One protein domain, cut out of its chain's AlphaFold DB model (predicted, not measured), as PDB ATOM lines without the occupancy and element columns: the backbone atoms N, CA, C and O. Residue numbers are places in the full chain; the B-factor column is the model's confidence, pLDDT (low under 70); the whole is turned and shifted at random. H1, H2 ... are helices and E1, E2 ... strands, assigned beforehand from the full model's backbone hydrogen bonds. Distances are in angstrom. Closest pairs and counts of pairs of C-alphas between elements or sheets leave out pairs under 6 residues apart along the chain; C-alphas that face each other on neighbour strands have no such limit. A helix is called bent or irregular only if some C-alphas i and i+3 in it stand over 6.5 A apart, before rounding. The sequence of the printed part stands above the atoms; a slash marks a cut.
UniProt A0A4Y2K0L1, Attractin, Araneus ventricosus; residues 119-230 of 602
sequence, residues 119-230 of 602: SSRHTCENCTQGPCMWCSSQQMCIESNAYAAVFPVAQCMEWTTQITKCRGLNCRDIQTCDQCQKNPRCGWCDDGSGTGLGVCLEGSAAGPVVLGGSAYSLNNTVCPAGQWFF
ATOM      1  N   SER A 119     117.879 -51.035  33.995       83.81
ATOM      2  CA  SER A 119     116.843 -52.046  33.730       83.81
ATOM      3  C   SER A 119     117.350 -53.318  33.038       83.81
ATOM      4  O   SER A 119     116.726 -54.369  33.152       83.81
ATOM      5  N   SER A 120     118.485 -53.245  32.338       84.75
ATOM      6  CA  SER A 120     119.112 -54.402  31.682       84.75
ATOM      7  C   SER A 120     120.032 -55.209  32.611       84.75
ATOM      8  O   SER A 120     120.550 -56.260  32.234       84.75
ATOM      9  N   ARG A 121     120.239 -54.737  33.848       86.81
ATOM     10  CA  ARG A 121     121.061 -55.402  34.863       86.81
ATOM     11  C   ARG A 121     120.157 -56.252  35.757       86.81
ATOM     12  O   ARG A 121     119.479 -55.743  36.642       86.81
ATOM     13  N   HIS A 122     120.155 -57.563  35.537       84.12
ATOM     14  CA  HIS A 122     119.242 -58.489  36.224       84.12
ATOM     15  C   HIS A 122     119.784 -59.089  37.528       84.12
ATOM     16  O   HIS A 122     119.106 -59.895  38.154       84.12
ATOM     17  N   THR A 123     121.000 -58.734  37.942       85.38
ATOM     18  CA  THR A 123     121.611 -59.228  39.183       85.38
ATOM     19  C   THR A 123     122.034 -58.065  40.066       85.38
ATOM     20  O   THR A 123     122.439 -57.014  39.563       85.38
ATOM     21  N   CYS A 124     121.984 -58.252  41.387       84.88
ATOM     22  CA  CYS A 124     122.395 -57.212  42.330       84.88
ATOM     23  C   CYS A 124     123.852 -56.788  42.132       84.88
ATOM     24  O   CYS A 124     124.158 -55.596  42.135       84.88
ATOM     25  N   GLU A 125     124.747 -57.750  41.908       86.38
ATOM     26  CA  GLU A 125     126.173 -57.481  41.718       86.38
ATOM     27  C   GLU A 125     126.415 -56.598  40.491       86.38
ATOM     28  O   GLU A 125     127.105 -55.590  40.598       86.38
ATOM     29  N   ASN A 126     125.773 -56.891  39.355       86.62
ATOM     30  CA  ASN A 126     125.904 -56.053  38.161       86.62
ATOM     31  C   ASN A 126     125.173 -54.714  38.321       86.62
ATOM     32  O   ASN A 126     125.637 -53.688  37.822       86.62
ATOM     33  N   CYS A 127     124.041 -54.697  39.029       87.56
ATOM     34  CA  CYS A 127     123.287 -53.478  39.305       87.56
ATOM     35  C   CYS A 127     124.111 -52.475  40.122       87.56
ATOM     36  O   CYS A 127     124.245 -51.318  39.732       87.56
ATOM     37  N   THR A 128     124.733 -52.938  41.207       86.69
ATOM     38  CA  THR A 128     125.489 -52.104  42.155       86.69
ATOM     39  C   THR A 128     126.877 -51.679  41.657       86.69
ATOM     40  O   THR A 128     127.539 -50.882  42.311       86.69
ATOM     41  N   GLN A 129     127.313 -52.151  40.483       82.25
ATOM     42  CA  GLN A 129     128.539 -51.687  39.812       82.25
ATOM     43  C   GLN A 129     128.390 -50.316  39.124       82.25
ATOM     44  O   GLN A 129     129.381 -49.765  38.657       82.25
ATOM     45  N   GLY A 130     127.172 -49.772  39.008       75.75
ATOM     46  CA  GLY A 130     126.908 -48.459  38.404       75.75
ATOM     47  C   GLY A 130     126.014 -47.571  39.278       75.75
ATOM     48  O   GLY A 130     125.705 -47.947  40.408       75.75
ATOM     49  N   PRO A 131     125.555 -46.412  38.769       82.31
ATOM     50  CA  PRO A 131     124.684 -45.472  39.489       82.31
ATOM     51  C   PRO A 131     123.220 -45.960  39.590       82.31
ATOM     52  O   PRO A 131     122.268 -45.199  39.405       82.31
ATOM     53  N   CYS A 132     123.031 -47.248  39.879       87.75
ATOM     54  CA  CYS A 132     121.743 -47.922  39.944       87.75
ATOM     55  C   CYS A 132     121.426 -48.385  41.372       87.75
ATOM     56  O   CYS A 132     122.314 -48.656  42.180       87.75
ATOM     57  N   MET A 133     120.138 -48.535  41.661       87.75
ATOM     58  CA  MET A 133     119.620 -49.099  42.902       87.75
ATOM     59  C   MET A 133     119.064 -50.497  42.634       87.75
ATOM     60  O   MET A 133     118.212 -50.682  41.763       87.75
ATOM     61  N   TRP A 134     119.514 -51.484  43.408       88.31
ATOM     62  CA  TRP A 134     118.959 -52.832  43.386       88.31
ATOM     63  C   TRP A 134     117.853 -52.967  44.423       88.31
ATOM     64  O   TRP A 134     118.100 -52.788  45.615       88.31
ATOM     65  N   CYS A 135     116.651 -53.330  43.989       85.88
ATOM     66  CA  CYS A 135     115.558 -53.682  44.877       85.88
ATOM     67  C   CYS A 135     115.550 -55.191  45.145       85.88
ATOM     68  O   CYS A 135     115.134 -55.972  44.284       85.88
ATOM     69  N   SER A 136     115.947 -55.609  46.351       76.81
ATOM     70  CA  SER A 136     116.045 -57.037  46.692       76.81
ATOM     71  C   SER A 136     114.676 -57.723  46.698       76.81
ATOM     72  O   SER A 136     114.519 -58.827  46.175       76.81
ATOM     73  N   SER A 137     113.640 -57.041  47.199       73.69
ATOM     74  CA  SER A 137     112.293 -57.614  47.291       73.69
ATOM     75  C   SER A 137     111.610 -57.827  45.938       73.69
ATOM     76  O   SER A 137     110.738 -58.682  45.855       73.69
ATOM     77  N   GLN A 138     111.980 -57.052  44.913       79.00
ATOM     78  CA  GLN A 138     111.406 -57.134  43.564       79.00
ATOM     79  C   GLN A 138     112.356 -57.786  42.549       79.00
ATOM     80  O   GLN A 138     111.951 -58.019  41.418       79.00
ATOM     81  N   GLN A 139     113.606 -58.075  42.937       79.81
ATOM     82  CA  GLN A 139     114.661 -58.586  42.050       79.81
ATOM     83  C   GLN A 139     114.846 -57.715  40.794       79.81
ATOM     84  O   GLN A 139     114.996 -58.213  39.680       79.81
ATOM     85  N   MET A 140     114.803 -56.391  40.975       84.94
ATOM     86  CA  MET A 140     114.885 -55.426  39.879       84.94
ATOM     87  C   MET A 140     115.941 -54.360  40.147       84.94
ATOM     88  O   MET A 140     116.031 -53.817  41.250       84.94
ATOM     89  N   CYS A 141     116.695 -54.027  39.102       88.94
ATOM     90  CA  CYS A 141     117.623 -52.908  39.086       88.94
ATOM     91  C   CYS A 141     116.967 -51.691  38.439       88.94
ATOM     92  O   CYS A 141     116.427 -51.782  37.335       88.94
ATOM     93  N   ILE A 142     117.018 -50.551  39.115       89.69
ATOM     94  CA  ILE A 142     116.391 -49.313  38.652       89.69
ATOM     95  C   ILE A 142     117.328 -48.121  38.826       89.69
ATOM     96  O   ILE A 142     118.246 -48.142  39.644       89.69
ATOM     97  N   GLU A 143     117.099 -47.070  38.050       85.31
ATOM     98  CA  GLU A 143     117.804 -45.801  38.221       85.31
ATOM     99  C   GLU A 143     117.293 -45.067  39.468       85.31
ATOM    100  O   GLU A 143     116.109 -45.131  39.813       85.31
ATOM    101  N   SER A 144     118.182 -44.333  40.142       79.88
ATOM    102  CA  SER A 144     117.844 -43.659  41.404       79.88
ATOM    103  C   SER A 144     116.754 -42.592  41.245       79.88
ATOM    104  O   SER A 144     115.896 -42.429  42.110       79.88
ATOM    105  N   ASN A 145     116.748 -41.897  40.108       75.81
ATOM    106  CA  ASN A 145     115.737 -40.903  39.733       75.81
ATOM    107  C   ASN A 145     114.371 -41.529  39.375       75.81
ATOM    108  O   ASN A 145     113.353 -40.844  39.439       75.81
ATOM    109  N   ALA A 146     114.332 -42.820  39.032       79.56
ATOM    110  CA  ALA A 146     113.119 -43.540  38.663       79.56
ATOM    111  C   ALA A 146     112.424 -44.190  39.871       79.56
ATOM    112  O   ALA A 146     111.260 -44.569  39.762       79.56
ATOM    113  N   TYR A 147     113.088 -44.283  41.031       79.75
ATOM    114  CA  TYR A 147     112.565 -44.967  42.224       79.75
ATOM    115  C   TYR A 147     111.158 -44.501  42.619       79.75
ATOM    116  O   TYR A 147     110.253 -45.321  42.765       79.75
ATOM    117  N   ALA A 148     110.948 -43.187  42.738       78.25
ATOM    118  CA  ALA A 148     109.667 -42.628  43.173       78.25
ATOM    119  C   ALA A 148     108.529 -42.854  42.159       78.25
ATOM    120  O   ALA A 148     107.371 -42.970  42.552       78.25
ATOM    121  N   ALA A 149     108.854 -42.933  40.866       77.31
ATOM    122  CA  ALA A 149     107.879 -43.181  39.805       77.31
ATOM    123  C   ALA A 149     107.545 -44.675  39.663       77.31
ATOM    124  O   ALA A 149     106.397 -45.027  39.402       77.31
ATOM    125  N   VAL A 150     108.539 -45.550  39.853       79.06
ATOM    126  CA  VAL A 150     108.392 -47.008  39.727       79.06
ATOM    127  C   VAL A 150     107.749 -47.625  40.970       79.06
ATOM    128  O   VAL A 150     106.966 -48.564  40.840       79.06
ATOM    129  N   PHE A 151     108.014 -47.088  42.166       80.19
ATOM    130  CA  PHE A 151     107.470 -47.603  43.427       80.19
ATOM    131  C   PHE A 151     106.656 -46.549  44.200       80.19
ATOM    132  O   PHE A 151     107.093 -46.088  45.257       80.19
ATOM    133  N   PRO A 152     105.426 -46.215  43.761       73.12
ATOM    134  CA  PRO A 152     104.601 -45.192  44.411       73.12
ATOM    135  C   PRO A 152     104.166 -45.535  45.849       73.12
ATOM    136  O   PRO A 152     103.683 -44.661  46.563       73.12
ATOM    137  N   VAL A 153     104.284 -46.805  46.270       68.00
ATOM    138  CA  VAL A 153     103.652 -47.337  47.499       68.00
ATOM    139  C   VAL A 153     104.573 -48.231  48.353       68.00
ATOM    140  O   VAL A 153     104.119 -49.214  48.927       68.00
ATOM    141  N   ALA A 154     105.876 -47.938  48.429       63.69
ATOM    142  CA  ALA A 154     106.844 -48.735  49.213       63.69
ATOM    143  C   ALA A 154     106.899 -50.234  48.824       63.69
ATOM    144  O   ALA A 154     107.193 -51.110  49.632       63.69
ATOM    145  N   GLN A 155     106.646 -50.538  47.549       73.81
ATOM    146  CA  GLN A 155     106.712 -51.899  46.993       73.81
ATOM    147  C   GLN A 155     108.137 -52.479  46.997       73.81
ATOM    148  O   GLN A 155     108.321 -53.697  46.896       73.81
ATOM    149  N   CYS A 156     109.143 -51.610  47.114       76.19
ATOM    150  CA  CYS A 156     110.517 -51.985  47.380       76.19
ATOM    151  C   CYS A 156     110.830 -51.800  48.870       76.19
ATOM    152  O   CYS A 156     111.096 -50.680  49.306       76.19
ATOM    153  N   MET A 157     110.784 -52.896  49.631       68.31
ATOM    154  CA  MET A 157     110.972 -52.881  51.092       68.31
ATOM    155  C   MET A 157     112.427 -52.622  51.493       68.31
ATOM    156  O   MET A 157     112.691 -52.071  52.555       68.31
ATOM    157  N   GLU A 158     113.368 -53.015  50.633       74.94
ATOM    158  CA  GLU A 158     114.796 -52.812  50.833       74.94
ATOM    159  C   GLU A 158     115.479 -52.621  49.480       74.94
ATOM    160  O   GLU A 158     115.262 -53.390  48.534       74.94
ATOM    161  N   TRP A 159     116.322 -51.595  49.406       81.94
ATOM    162  CA  TRP A 159     117.156 -51.316  48.253       81.94
ATOM    163  C   TRP A 159     118.614 -51.164  48.676       81.94
ATOM    164  O   TRP A 159     118.919 -50.719  49.781       81.94
ATOM    165  N   THR A 160     119.525 -51.515  47.776       81.69
ATOM    166  CA  THR A 160     120.959 -51.328  47.980       81.69
ATOM    167  C   THR A 160     121.622 -50.746  46.740       81.69
ATOM    168  O   THR A 160     121.271 -51.070  45.609       81.69
ATOM    169  N   THR A 161     122.607 -49.889  46.971       85.50
ATOM    170  CA  THR A 161     123.580 -49.424  45.973       85.50
ATOM    171  C   THR A 161     124.970 -50.020  46.226       85.50
ATOM    172  O   THR A 161     125.907 -49.745  45.489       85.50
ATOM    173  N   GLN A 162     125.122 -50.835  47.278       79.75
ATOM    174  CA  GLN A 162     126.387 -51.419  47.720       79.75
ATOM    175  C   GLN A 162     126.413 -52.924  47.453       79.75
ATOM    176  O   GLN A 162     125.515 -53.651  47.891       79.75
ATOM    177  N   ILE A 163     127.490 -53.396  46.819       79.75
ATOM    178  CA  ILE A 163     127.701 -54.814  46.495       79.75
ATOM    179  C   ILE A 163     127.732 -55.720  47.737       79.75
ATOM    180  O   ILE A 163     127.274 -56.856  47.699       79.75
ATOM    181  N   THR A 164     128.199 -55.214  48.882       72.94
ATOM    182  CA  THR A 164     128.271 -55.972  50.146       72.94
ATOM    183  C   THR A 164     126.898 -56.333  50.710       72.94
ATOM    184  O   THR A 164     126.779 -57.310  51.442       72.94
ATOM    185  N   LYS A 165     125.855 -55.588  50.334       71.50
ATOM    186  CA  LYS A 165     124.459 -55.846  50.715       71.50
ATOM    187  C   LYS A 165     123.679 -56.597  49.626       71.50
ATOM    188  O   LYS A 165     122.459 -56.688  49.698       71.50
ATOM    189  N   CYS A 166     124.364 -57.102  48.595       70.25
ATOM    190  CA  CYS A 166     123.740 -57.904  47.539       70.25
ATOM    191  C   CYS A 166     123.453 -59.344  47.938       70.25
ATOM    192  O   CYS A 166     122.578 -59.975  47.343       70.25
ATOM    193  N   ARG A 167     124.150 -59.860  48.958       65.12
ATOM    194  CA  ARG A 167     123.661 -61.025  49.689       65.12
ATOM    195  C   ARG A 167     122.384 -60.576  50.392       65.12
ATOM    196  O   ARG A 167     122.454 -59.882  51.400       65.12
ATOM    197  N   GLY A 168     121.234 -60.866  49.785       63.62
ATOM    198  CA  GLY A 168     119.937 -60.580  50.385       63.62
ATOM    199  C   GLY A 168     119.857 -61.184  51.786       63.62
ATOM    200  O   GLY A 168     120.523 -62.180  52.069       63.62
ATOM    201  N   LEU A 169     119.063 -60.568  52.658       71.56
ATOM    202  CA  LEU A 169     118.866 -61.047  54.019       71.56
ATOM    203  C   LEU A 169     118.387 -62.509  54.010       71.56
ATOM    204  O   LEU A 169     117.261 -62.786  53.603       71.56
ATOM    205  N   ASN A 170     119.224 -63.422  54.493       83.19
ATOM    206  CA  ASN A 170     118.831 -64.788  54.797       83.19
ATOM    207  C   ASN A 170     118.628 -64.892  56.306       83.19
ATOM    208  O   ASN A 170     119.577 -64.736  57.074       83.19
ATOM    209  N   CYS A 171     117.394 -65.157  56.739       88.44
ATOM    210  CA  CYS A 171     117.075 -65.244  58.163       88.44
ATOM    211  C   CYS A 171     117.977 -66.254  58.890       88.44
ATOM    212  O   CYS A 171     118.364 -66.004  60.021       88.44
ATOM    213  N   ARG A 172     118.394 -67.340  58.223       90.25
ATOM    214  CA  ARG A 172     119.221 -68.395  58.833       90.25
ATOM    215  C   ARG A 172     120.625 -67.955  59.237       90.25
ATOM    216  O   ARG A 172     121.227 -68.619  60.073       90.25
ATOM    217  N   ASP A 173     121.135 -66.868  58.667       89.56
ATOM    218  CA  ASP A 173     122.457 -66.341  59.021       89.56
ATOM    219  C   ASP A 173     122.424 -65.579  60.359       89.56
ATOM    220  O   ASP A 173     123.463 -65.283  60.945       89.56
ATOM    221  N   ILE A 174     121.226 -65.263  60.861       91.81
ATOM    222  CA  ILE A 174     121.028 -64.536  62.111       91.81
ATOM    223  C   ILE A 174     120.969 -65.523  63.275       91.81
ATOM    224  O   ILE A 174     120.061 -66.348  63.372       91.81
ATOM    225  N   GLN A 175     121.911 -65.380  64.202       92.25
ATOM    226  CA  GLN A 175     122.084 -66.312  65.315       92.25
ATOM    227  C   GLN A 175     121.418 -65.864  66.619       92.25
ATOM    228  O   GLN A 175     121.442 -66.604  67.586       92.25
ATOM    229  N   THR A 176     120.805 -64.679  66.685       93.25
ATOM    230  CA  THR A 176     120.121 -64.213  67.907       93.25
ATOM    231  C   THR A 176     118.665 -63.873  67.638       93.25
ATOM    232  O   THR A 176     118.330 -63.302  66.595       93.25
ATOM    233  N   CYS A 177     117.796 -64.166  68.604       93.25
ATOM    234  CA  CYS A 177     116.377 -63.843  68.497       93.25
ATOM    235  C   CYS A 177     116.139 -62.333  68.311       93.25
ATOM    236  O   CYS A 177     115.394 -61.928  67.416       93.25
ATOM    237  N   ASP A 178     116.846 -61.491  69.071       92.31
ATOM    238  CA  ASP A 178     116.704 -60.033  68.993       92.31
ATOM    239  C   ASP A 178     117.058 -59.474  67.610       92.31
ATOM    240  O   ASP A 178     116.398 -58.565  67.104       92.31
ATOM    241  N   GLN A 179     118.114 -59.991  66.973       92.06
ATOM    242  CA  GLN A 179     118.459 -59.588  65.608       92.06
ATOM    243  C   GLN A 179     117.477 -60.164  64.588       92.06
ATOM    244  O   GLN A 179     117.169 -59.497  63.600       92.06
ATOM    245  N   CYS A 180     116.955 -61.368  64.830       92.94
ATOM    246  CA  CYS A 180     115.978 -62.003  63.955       92.94
ATOM    247  C   CYS A 180     114.712 -61.141  63.851       92.94
ATOM    248  O   CYS A 180     114.266 -60.824  62.753       92.94
ATOM    249  N   GLN A 181     114.206 -60.649  64.984       91.00
ATOM    250  CA  GLN A 181     112.965 -59.866  65.053       91.00
ATOM    251  C   GLN A 181     113.069 -58.448  64.498       91.00
ATOM    252  O   GLN A 181     112.060 -57.854  64.120       91.00
ATOM    253  N   LYS A 182     114.282 -57.896  64.389       89.19
ATOM    254  CA  LYS A 182     114.490 -56.621  63.681       89.19
ATOM    255  C   LYS A 182     114.144 -56.725  62.197       89.19
ATOM    256  O   LYS A 182     113.932 -55.698  61.554       89.19
ATOM    257  N   ASN A 183     114.076 -57.941  61.660       86.50
ATOM    258  CA  ASN A 183     113.751 -58.188  60.270       86.50
ATOM    259  C   ASN A 183     112.285 -58.625  60.129       86.50
ATOM    260  O   ASN A 183     111.921 -59.710  60.575       86.50
ATOM    261  N   PRO A 184     111.432 -57.850  59.433       83.25
ATOM    262  CA  PRO A 184     109.986 -58.101  59.372       83.25
ATOM    263  C   PRO A 184     109.591 -59.366  58.589       83.25
ATOM    264  O   PRO A 184     108.414 -59.718  58.547       83.25
ATOM    265  N   ARG A 185     110.553 -60.021  57.929       83.88
ATOM    266  CA  ARG A 185     110.374 -61.282  57.191       83.88
ATOM    267  C   ARG A 185     110.882 -62.505  57.952       83.88
ATOM    268  O   ARG A 185     110.780 -63.609  57.426       83.88
ATOM    269  N   CYS A 186     111.440 -62.313  59.143       91.00
ATOM    270  CA  CYS A 186     112.042 -63.374  59.929       91.00
ATOM    271  C   CYS A 186     111.291 -63.578  61.248       91.00
ATOM    272  O   CYS A 186     110.716 -62.646  61.805       91.00
ATOM    273  N   GLY A 187     111.321 -64.803  61.757       93.62
ATOM    274  CA  GLY A 187     110.880 -65.151  63.101       93.62
ATOM    275  C   GLY A 187     111.812 -66.187  63.719       93.62
ATOM    276  O   GLY A 187     112.472 -66.954  63.012       93.62
ATOM    277  N   TRP A 188     111.902 -66.176  65.044       95.44
ATOM    278  CA  TRP A 188     112.763 -67.085  65.788       95.44
ATOM    279  C   TRP A 188     112.019 -68.383  66.094       95.44
ATOM    280  O   TRP A 188     110.894 -68.353  66.592       95.44
ATOM    281  N   CYS A 189     112.638 -69.519  65.800       95.44
ATOM    282  CA  CYS A 189     112.155 -70.826  66.213       95.44
ATOM    283  C   CYS A 189     113.011 -71.339  67.370       95.44
ATOM    284  O   CYS A 189     114.184 -71.638  67.167       95.44
ATOM    285  N   ASP A 190     112.430 -71.418  68.564       94.12
ATOM    286  CA  ASP A 190     113.084 -71.965  69.756       94.12
ATOM    287  C   ASP A 190     113.155 -73.495  69.681       94.12
ATOM    288  O   ASP A 190     112.208 -74.146  69.238       94.12
ATOM    289  N   ASP A 191     114.259 -74.092  70.124       92.75
ATOM    290  CA  ASP A 191     114.432 -75.549  70.084       92.75
ATOM    291  C   ASP A 191     113.697 -76.291  71.222       92.75
ATOM    292  O   ASP A 191     113.622 -77.522  71.228       92.75
ATOM    293  N   GLY A 192     113.129 -75.559  72.188       90.38
ATOM    294  CA  GLY A 192     112.426 -76.108  73.343       90.38
ATOM    295  C   GLY A 192     113.331 -76.639  74.455       90.38
ATOM    296  O   GLY A 192     112.819 -77.185  75.433       90.38
ATOM    297  N   SER A 193     114.653 -76.478  74.354       91.19
ATOM    298  CA  SER A 193     115.610 -76.907  75.384       91.19
ATOM    299  C   SER A 193     115.548 -76.057  76.659       91.19
ATOM    300  O   SER A 193     116.070 -76.457  77.699       91.19
ATOM    301  N   GLY A 194     114.934 -74.869  76.593       89.94
ATOM    302  CA  GLY A 194     114.916 -73.913  77.702       89.94
ATOM    303  C   GLY A 194     116.284 -73.283  77.982       89.94
ATOM    304  O   GLY A 194     116.521 -72.804  79.091       89.94
ATOM    305  N   THR A 195     117.181 -73.299  76.993       92.06
ATOM    306  CA  THR A 195     118.516 -72.677  77.048       92.06
ATOM    307  C   THR A 195     118.626 -71.421  76.175       92.06
ATOM    308  O   THR A 195     119.638 -70.717  76.210       92.06
ATOM    309  N   GLY A 196     117.580 -71.119  75.396       90.06
ATOM    310  CA  GLY A 196     117.543 -70.021  74.427       90.06
ATOM    311  C   GLY A 196     118.157 -70.347  73.066       90.06
ATOM    312  O   GLY A 196     118.403 -69.428  72.290       90.06
ATOM    313  N   LEU A 197     118.425 -71.625  72.785       94.25
ATOM    314  CA  LEU A 197     118.837 -72.081  71.462       94.25
ATOM    315  C   LEU A 197     117.684 -72.019  70.465       94.25
ATOM    316  O   LEU A 197     116.528 -72.303  70.781       94.25
ATOM    317  N   GLY A 198     118.012 -71.687  69.225       94.00
ATOM    318  CA  GLY A 198     117.019 -71.656  68.169       94.00
ATOM    319  C   GLY A 198     117.586 -71.330  66.801       94.00
ATOM    320  O   GLY A 198     118.794 -71.244  66.587       94.00
ATOM    321  N   VAL A 199     116.681 -71.180  65.842       95.00
ATOM    322  CA  VAL A 199     117.012 -70.864  64.455       95.00
ATOM    323  C   VAL A 199     116.107 -69.747  63.971       95.00
ATOM    324  O   VAL A 199     114.884 -69.819  64.091       95.00
ATOM    325  N   CYS A 200     116.703 -68.722  63.373       94.69
ATOM    326  CA  CYS A 200     115.955 -67.678  62.699       94.69
ATOM    327  C   CYS A 200     115.510 -68.165  61.310       94.69
ATOM    328  O   CYS A 200     116.316 -68.592  60.480       94.69
ATOM    329  N   LEU A 201     114.204 -68.140  61.053       93.38
ATOM    330  CA  LEU A 201     113.593 -68.644  59.824       93.38
ATOM    331  C   LEU A 201     112.744 -67.563  59.169       93.38
ATOM    332  O   LEU A 201     112.230 -66.669  59.839       93.38
ATOM    333  N   GLU A 202     112.562 -67.662  57.855       90.56
ATOM    334  CA  GLU A 202     111.595 -66.817  57.159       90.56
ATOM    335  C   GLU A 202     110.181 -67.134  57.642       90.56
ATOM    336  O   GLU A 202     109.811 -68.298  57.812       90.56
ATOM    337  N   GLY A 203     109.371 -66.104  57.866       89.62
ATOM    338  CA  GLY A 203     108.031 -66.297  58.395       89.62
ATOM    339  C   GLY A 203     107.267 -65.013  58.654       89.62
ATOM    340  O   GLY A 203     107.724 -63.902  58.392       89.62
ATOM    341  N   SER A 204     106.059 -65.198  59.170       87.50
ATOM    342  CA  SER A 204     105.180 -64.123  59.625       87.50
ATOM    343  C   SER A 204     104.588 -64.474  60.990       87.50
ATOM    344  O   SER A 204     104.859 -65.542  61.542       87.50
ATOM    345  N   ALA A 205     103.699 -63.627  61.511       87.31
ATOM    346  CA  ALA A 205     102.931 -63.936  62.717       87.31
ATOM    347  C   ALA A 205     102.133 -65.253  62.606       87.31
ATOM    348  O   ALA A 205     101.827 -65.863  63.625       87.31
ATOM    349  N   ALA A 206     101.812 -65.703  61.386       87.81
ATOM    350  CA  ALA A 206     101.107 -66.962  61.152       87.81
ATOM    351  C   ALA A 206     102.000 -68.212  61.275       87.81
ATOM    352  O   ALA A 206     101.465 -69.310  61.411       87.81
ATOM    353  N   GLY A 207     103.329 -68.066  61.218       89.88
ATOM    354  CA  GLY A 207     104.273 -69.184  61.270       89.88
ATOM    355  C   GLY A 207     105.434 -69.062  60.276       89.88
ATOM    356  O   GLY A 207     105.490 -68.095  59.499       89.88
ATOM    357  N   PRO A 208     106.353 -70.044  60.283       92.56
ATOM    358  CA  PRO A 208     107.451 -70.121  59.327       92.56
ATOM    359  C   PRO A 208     106.933 -70.404  57.911       92.56
ATOM    360  O   PRO A 208     105.986 -71.175  57.707       92.56
ATOM    361  N   VAL A 209     107.584 -69.801  56.920       89.06
ATOM    362  CA  VAL A 209     107.312 -70.026  55.499       89.06
ATOM    363  C   VAL A 209     108.470 -70.762  54.837       89.06
ATOM    364  O   VAL A 209     109.631 -70.603  55.202       89.06
ATOM    365  N   VAL A 210     108.145 -71.574  53.840       82.56
ATOM    366  CA  VAL A 210     109.122 -72.222  52.961       82.56
ATOM    367  C   VAL A 210     108.826 -71.861  51.516       82.56
ATOM    368  O   VAL A 210     107.671 -71.703  51.111       82.56
ATOM    369  N   LEU A 211     109.894 -71.717  50.737       76.88
ATOM    370  CA  LEU A 211     109.819 -71.381  49.325       76.88
ATOM    371  C   LEU A 211     109.572 -72.663  48.517       76.88
ATOM    372  O   LEU A 211     110.475 -73.476  48.319       76.88
ATOM    373  N   GLY A 212     108.328 -72.871  48.086       64.75
ATOM    374  CA  GLY A 212     107.936 -73.978  47.217       64.75
ATOM    375  C   GLY A 212     107.802 -73.495  45.776       64.75
ATOM    376  O   GLY A 212     106.708 -73.138  45.345       64.75
ATOM    377  N   GLY A 213     108.903 -73.449  45.022       69.00
ATOM    378  CA  GLY A 213     108.904 -72.862  43.675       69.00
ATOM    379  C   GLY A 213     108.797 -71.333  43.725       69.00
ATOM    380  O   GLY A 213     109.596 -70.698  44.399       69.00
ATOM    381  N   SER A 214     107.822 -70.731  43.036       62.06
ATOM    382  CA  SER A 214     107.642 -69.263  42.986       62.06
ATOM    383  C   SER A 214     106.706 -68.696  44.066       62.06
ATOM    384  O   SER A 214     106.341 -67.523  43.993       62.06
ATOM    385  N   ALA A 215     106.263 -69.509  45.033       71.25
ATOM    386  CA  ALA A 215     105.288 -69.107  46.045       71.25
ATOM    387  C   ALA A 215     105.730 -69.489  47.466       71.25
ATOM    388  O   ALA A 215     106.300 -70.557  47.700       71.25
ATOM    389  N   TYR A 216     105.420 -68.610  48.418       77.56
ATOM    390  CA  TYR A 216     105.610 -68.850  49.845       77.56
ATOM    391  C   TYR A 216     104.439 -69.667  50.392       77.56
ATOM    392  O   TYR A 216     103.284 -69.258  50.252       77.56
ATOM    393  N   SER A 217     104.724 -70.799  51.034       85.00
ATOM    394  CA  SER A 217     103.721 -71.598  51.741       85.00
ATOM    395  C   SER A 217     104.055 -71.699  53.230       85.00
ATOM    396  O   SER A 217     105.217 -71.823  53.618       85.00
ATOM    397  N   LEU A 218     103.024 -71.610  54.078       86.94
ATOM    398  CA  LEU A 218     103.155 -71.806  55.524       86.94
ATOM    399  C   LEU A 218     103.473 -73.271  55.813       86.94
ATOM    400  O   LEU A 218     102.784 -74.162  55.313       86.94
ATOM    401  N   ASN A 219     104.482 -73.520  56.647       85.88
ATOM    402  CA  ASN A 219     104.854 -74.876  57.028       85.88
ATOM    403  C   ASN A 219     105.152 -75.004  58.524       85.88
ATOM    404  O   ASN A 219     106.299 -75.000  58.965       85.88
ATOM    405  N   ASN A 220     104.092 -75.237  59.295       82.75
ATOM    406  CA  ASN A 220     104.150 -75.384  60.752       82.75
ATOM    407  C   ASN A 220     104.843 -76.677  61.224       82.75
ATOM    408  O   ASN A 220     104.987 -76.882  62.425       82.75
ATOM    409  N   THR A 221     105.267 -77.562  60.311       85.69
ATOM    410  CA  THR A 221     106.107 -78.717  60.678       85.69
ATOM    411  C   THR A 221     107.565 -78.323  60.902       85.69
ATOM    412  O   THR A 221     108.279 -79.038  61.595       85.69
ATOM    413  N   VAL A 222     107.998 -77.180  60.354       88.69
ATOM    414  CA  VAL A 222     109.367 -76.666  60.521       88.69
ATOM    415  C   VAL A 222     109.570 -76.096  61.923       88.69
ATOM    416  O   VAL A 222     110.622 -76.301  62.514       88.69
ATOM    417  N   CYS A 223     108.562 -75.397  62.448       92.31
ATOM    418  CA  CYS A 223     108.557 -74.885  63.810       92.31
ATOM    419  C   CYS A 223     107.149 -75.011  64.408       92.31
ATOM    420  O   CYS A 223     106.210 -74.433  63.846       92.31
ATOM    421  N   PRO A 224     106.974 -75.730  65.530       90.94
ATOM    422  CA  PRO A 224     105.700 -75.795  66.233       90.94
ATOM    423  C   PRO A 224     105.217 -74.406  66.669       90.94
ATOM    424  O   PRO A 224     106.004 -73.570  67.102       90.94
ATOM    425  N   ALA A 225     103.902 -74.175  66.643       85.69
ATOM    426  CA  ALA A 225     103.324 -72.866  66.974       85.69
ATOM    427  C   ALA A 225     103.683 -72.359  68.389       85.69
ATOM    428  O   ALA A 225     103.774 -71.156  68.595       85.69
ATOM    429  N   GLY A 226     103.915 -73.260  69.352       87.62
ATOM    430  CA  GLY A 226     104.332 -72.901  70.717       87.62
ATOM    431  C   GLY A 226     105.808 -72.511  70.866       87.62
ATOM    432  O   GLY A 226     106.199 -72.048  71.931       87.62
ATOM    433  N   GLN A 227     106.613 -72.705  69.821       92.19
ATOM    434  CA  GLN A 227     108.048 -72.401  69.767       92.19
ATOM    435  C   GLN A 227     108.365 -71.318  68.724       92.19
ATOM    436  O   GLN A 227     109.528 -70.989  68.499       92.19
ATOM    437  N   TRP A 228     107.338 -70.765  68.071       94.25
ATOM    438  CA  TRP A 228     107.475 -69.742  67.043       94.25
ATOM    439  C   TRP A 228     107.321 -68.337  67.630       94.25
ATOM    440  O   TRP A 228     106.268 -67.962  68.144       94.25
ATOM    441  N   PHE A 229     108.372 -67.537  67.493       93.56
ATOM    442  CA  PHE A 229     108.539 -66.235  68.127       93.56
ATOM    443  C   PHE A 229     108.761 -65.147  67.067       93.56
ATOM    444  O   PHE A 229     109.890 -64.847  66.673       93.56
ATOM    445  N   PHE A 230     107.661 -64.558  66.584       92.56
ATOM    446  CA  PHE A 230     107.693 -63.536  65.524       92.56
ATOM    447  C   PHE A 230     107.842 -62.100  66.053       92.56
ATOM    448  O   PHE A 230     108.581 -61.311  65.478       92.56
TER     449      PHE A 230
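What this domain is: This is residues 119 to 230 of the 602 residues of the protein "Attractin" of Araneus ventricosus (UniProt A0A4Y2K0L1). Two small lobes lie end to end along the longest axis, joined by a thin single strand of chain around residues 167 to 169. In the first lobe the hairpin E1 E2 sits between H1 and H2; the second is a strongly twisted meander, E3 E4 E5 E6, with H3 packed over E3. The printed part has 112 residues with three named helices and six named strands, in the order H1 E1 E2 H2 H3 E3 E4 E5 E6, and under half of the residues are in named elements. The class is mixed, helices and strands; both sheets are antiparallel, in the orders E1 - E2 and E3 - E4 - E5 - E6. The whole is loose, with a radius of gyration of the C-alphas of 16.5 A and spans of 49 by 25 by 24 A.

How they stand to each other: H1, residues 124 to 127, comes closest to E1, residues 132 to 135, at the C-alphas of Cys 124 and Trp 134, 5.7 A apart. E1 and E2, residues 140 to 143, form an antiparallel hairpin, with N 133 and O 142 within hydrogen-bond range at 2.8 A. The closest C-alphas of E1 and H2, residues 144 to 150, are those of Met 133 and Ser 144, 5.9 A apart. H2 is irregular: C-alphas 145 and 148 are 7.2 A apart. H3, residues 177 to 181, is on the larger sheet, over E3, residues 186 to 190, at a height of 7.7 A over the sheet; H2 and H3 are apart. E3 to E6 form a meander, each strand the antiparallel neighbour of the one before: E3 and E4, residues 198 to 204, have N 187 and O 201 at 2.8 A; E4 and E5, residues 207 to 212, have N 209 and O 202 at 2.8 A; E5 and E6, residues 215 to 218, have N 210 and O 217 at 2.9 A. Residues 188 to 189 of E3 also pair, antiparallel, with residues 228 to 229. In H3 every O i to N i+4 pair is within hydrogen-bond range; in H2 it is 1 of 3, with 2 of 4 O i to N i+3 pairs, and H1 is too short for an O i to N i+4 pair.

Where its parts are: H1 begins at C-alpha 124 (122.395, -57.212, 42.330) and is 4.9 A long. E1 is 9.8 A, E2 10.2 A, H2 10.2 A and H3 6.3 A. E3 is 13.1 A, E4 16.4 A, E5 15.3 A and E6 10.1 A, ending at C-alpha 218 (103.155, -71.806, 55.524).

The domain as a whole: The C-alphas farthest apart, those of Asn 145 and Ser 193, are 50.7 A apart. The printed part has no cut. The link from H2 to H3, 26 residues, is long. The mean pLDDT of the printed part is 84.3; residues 153 to 154, 157, 167 to 168 and 212 to 214 are under 70.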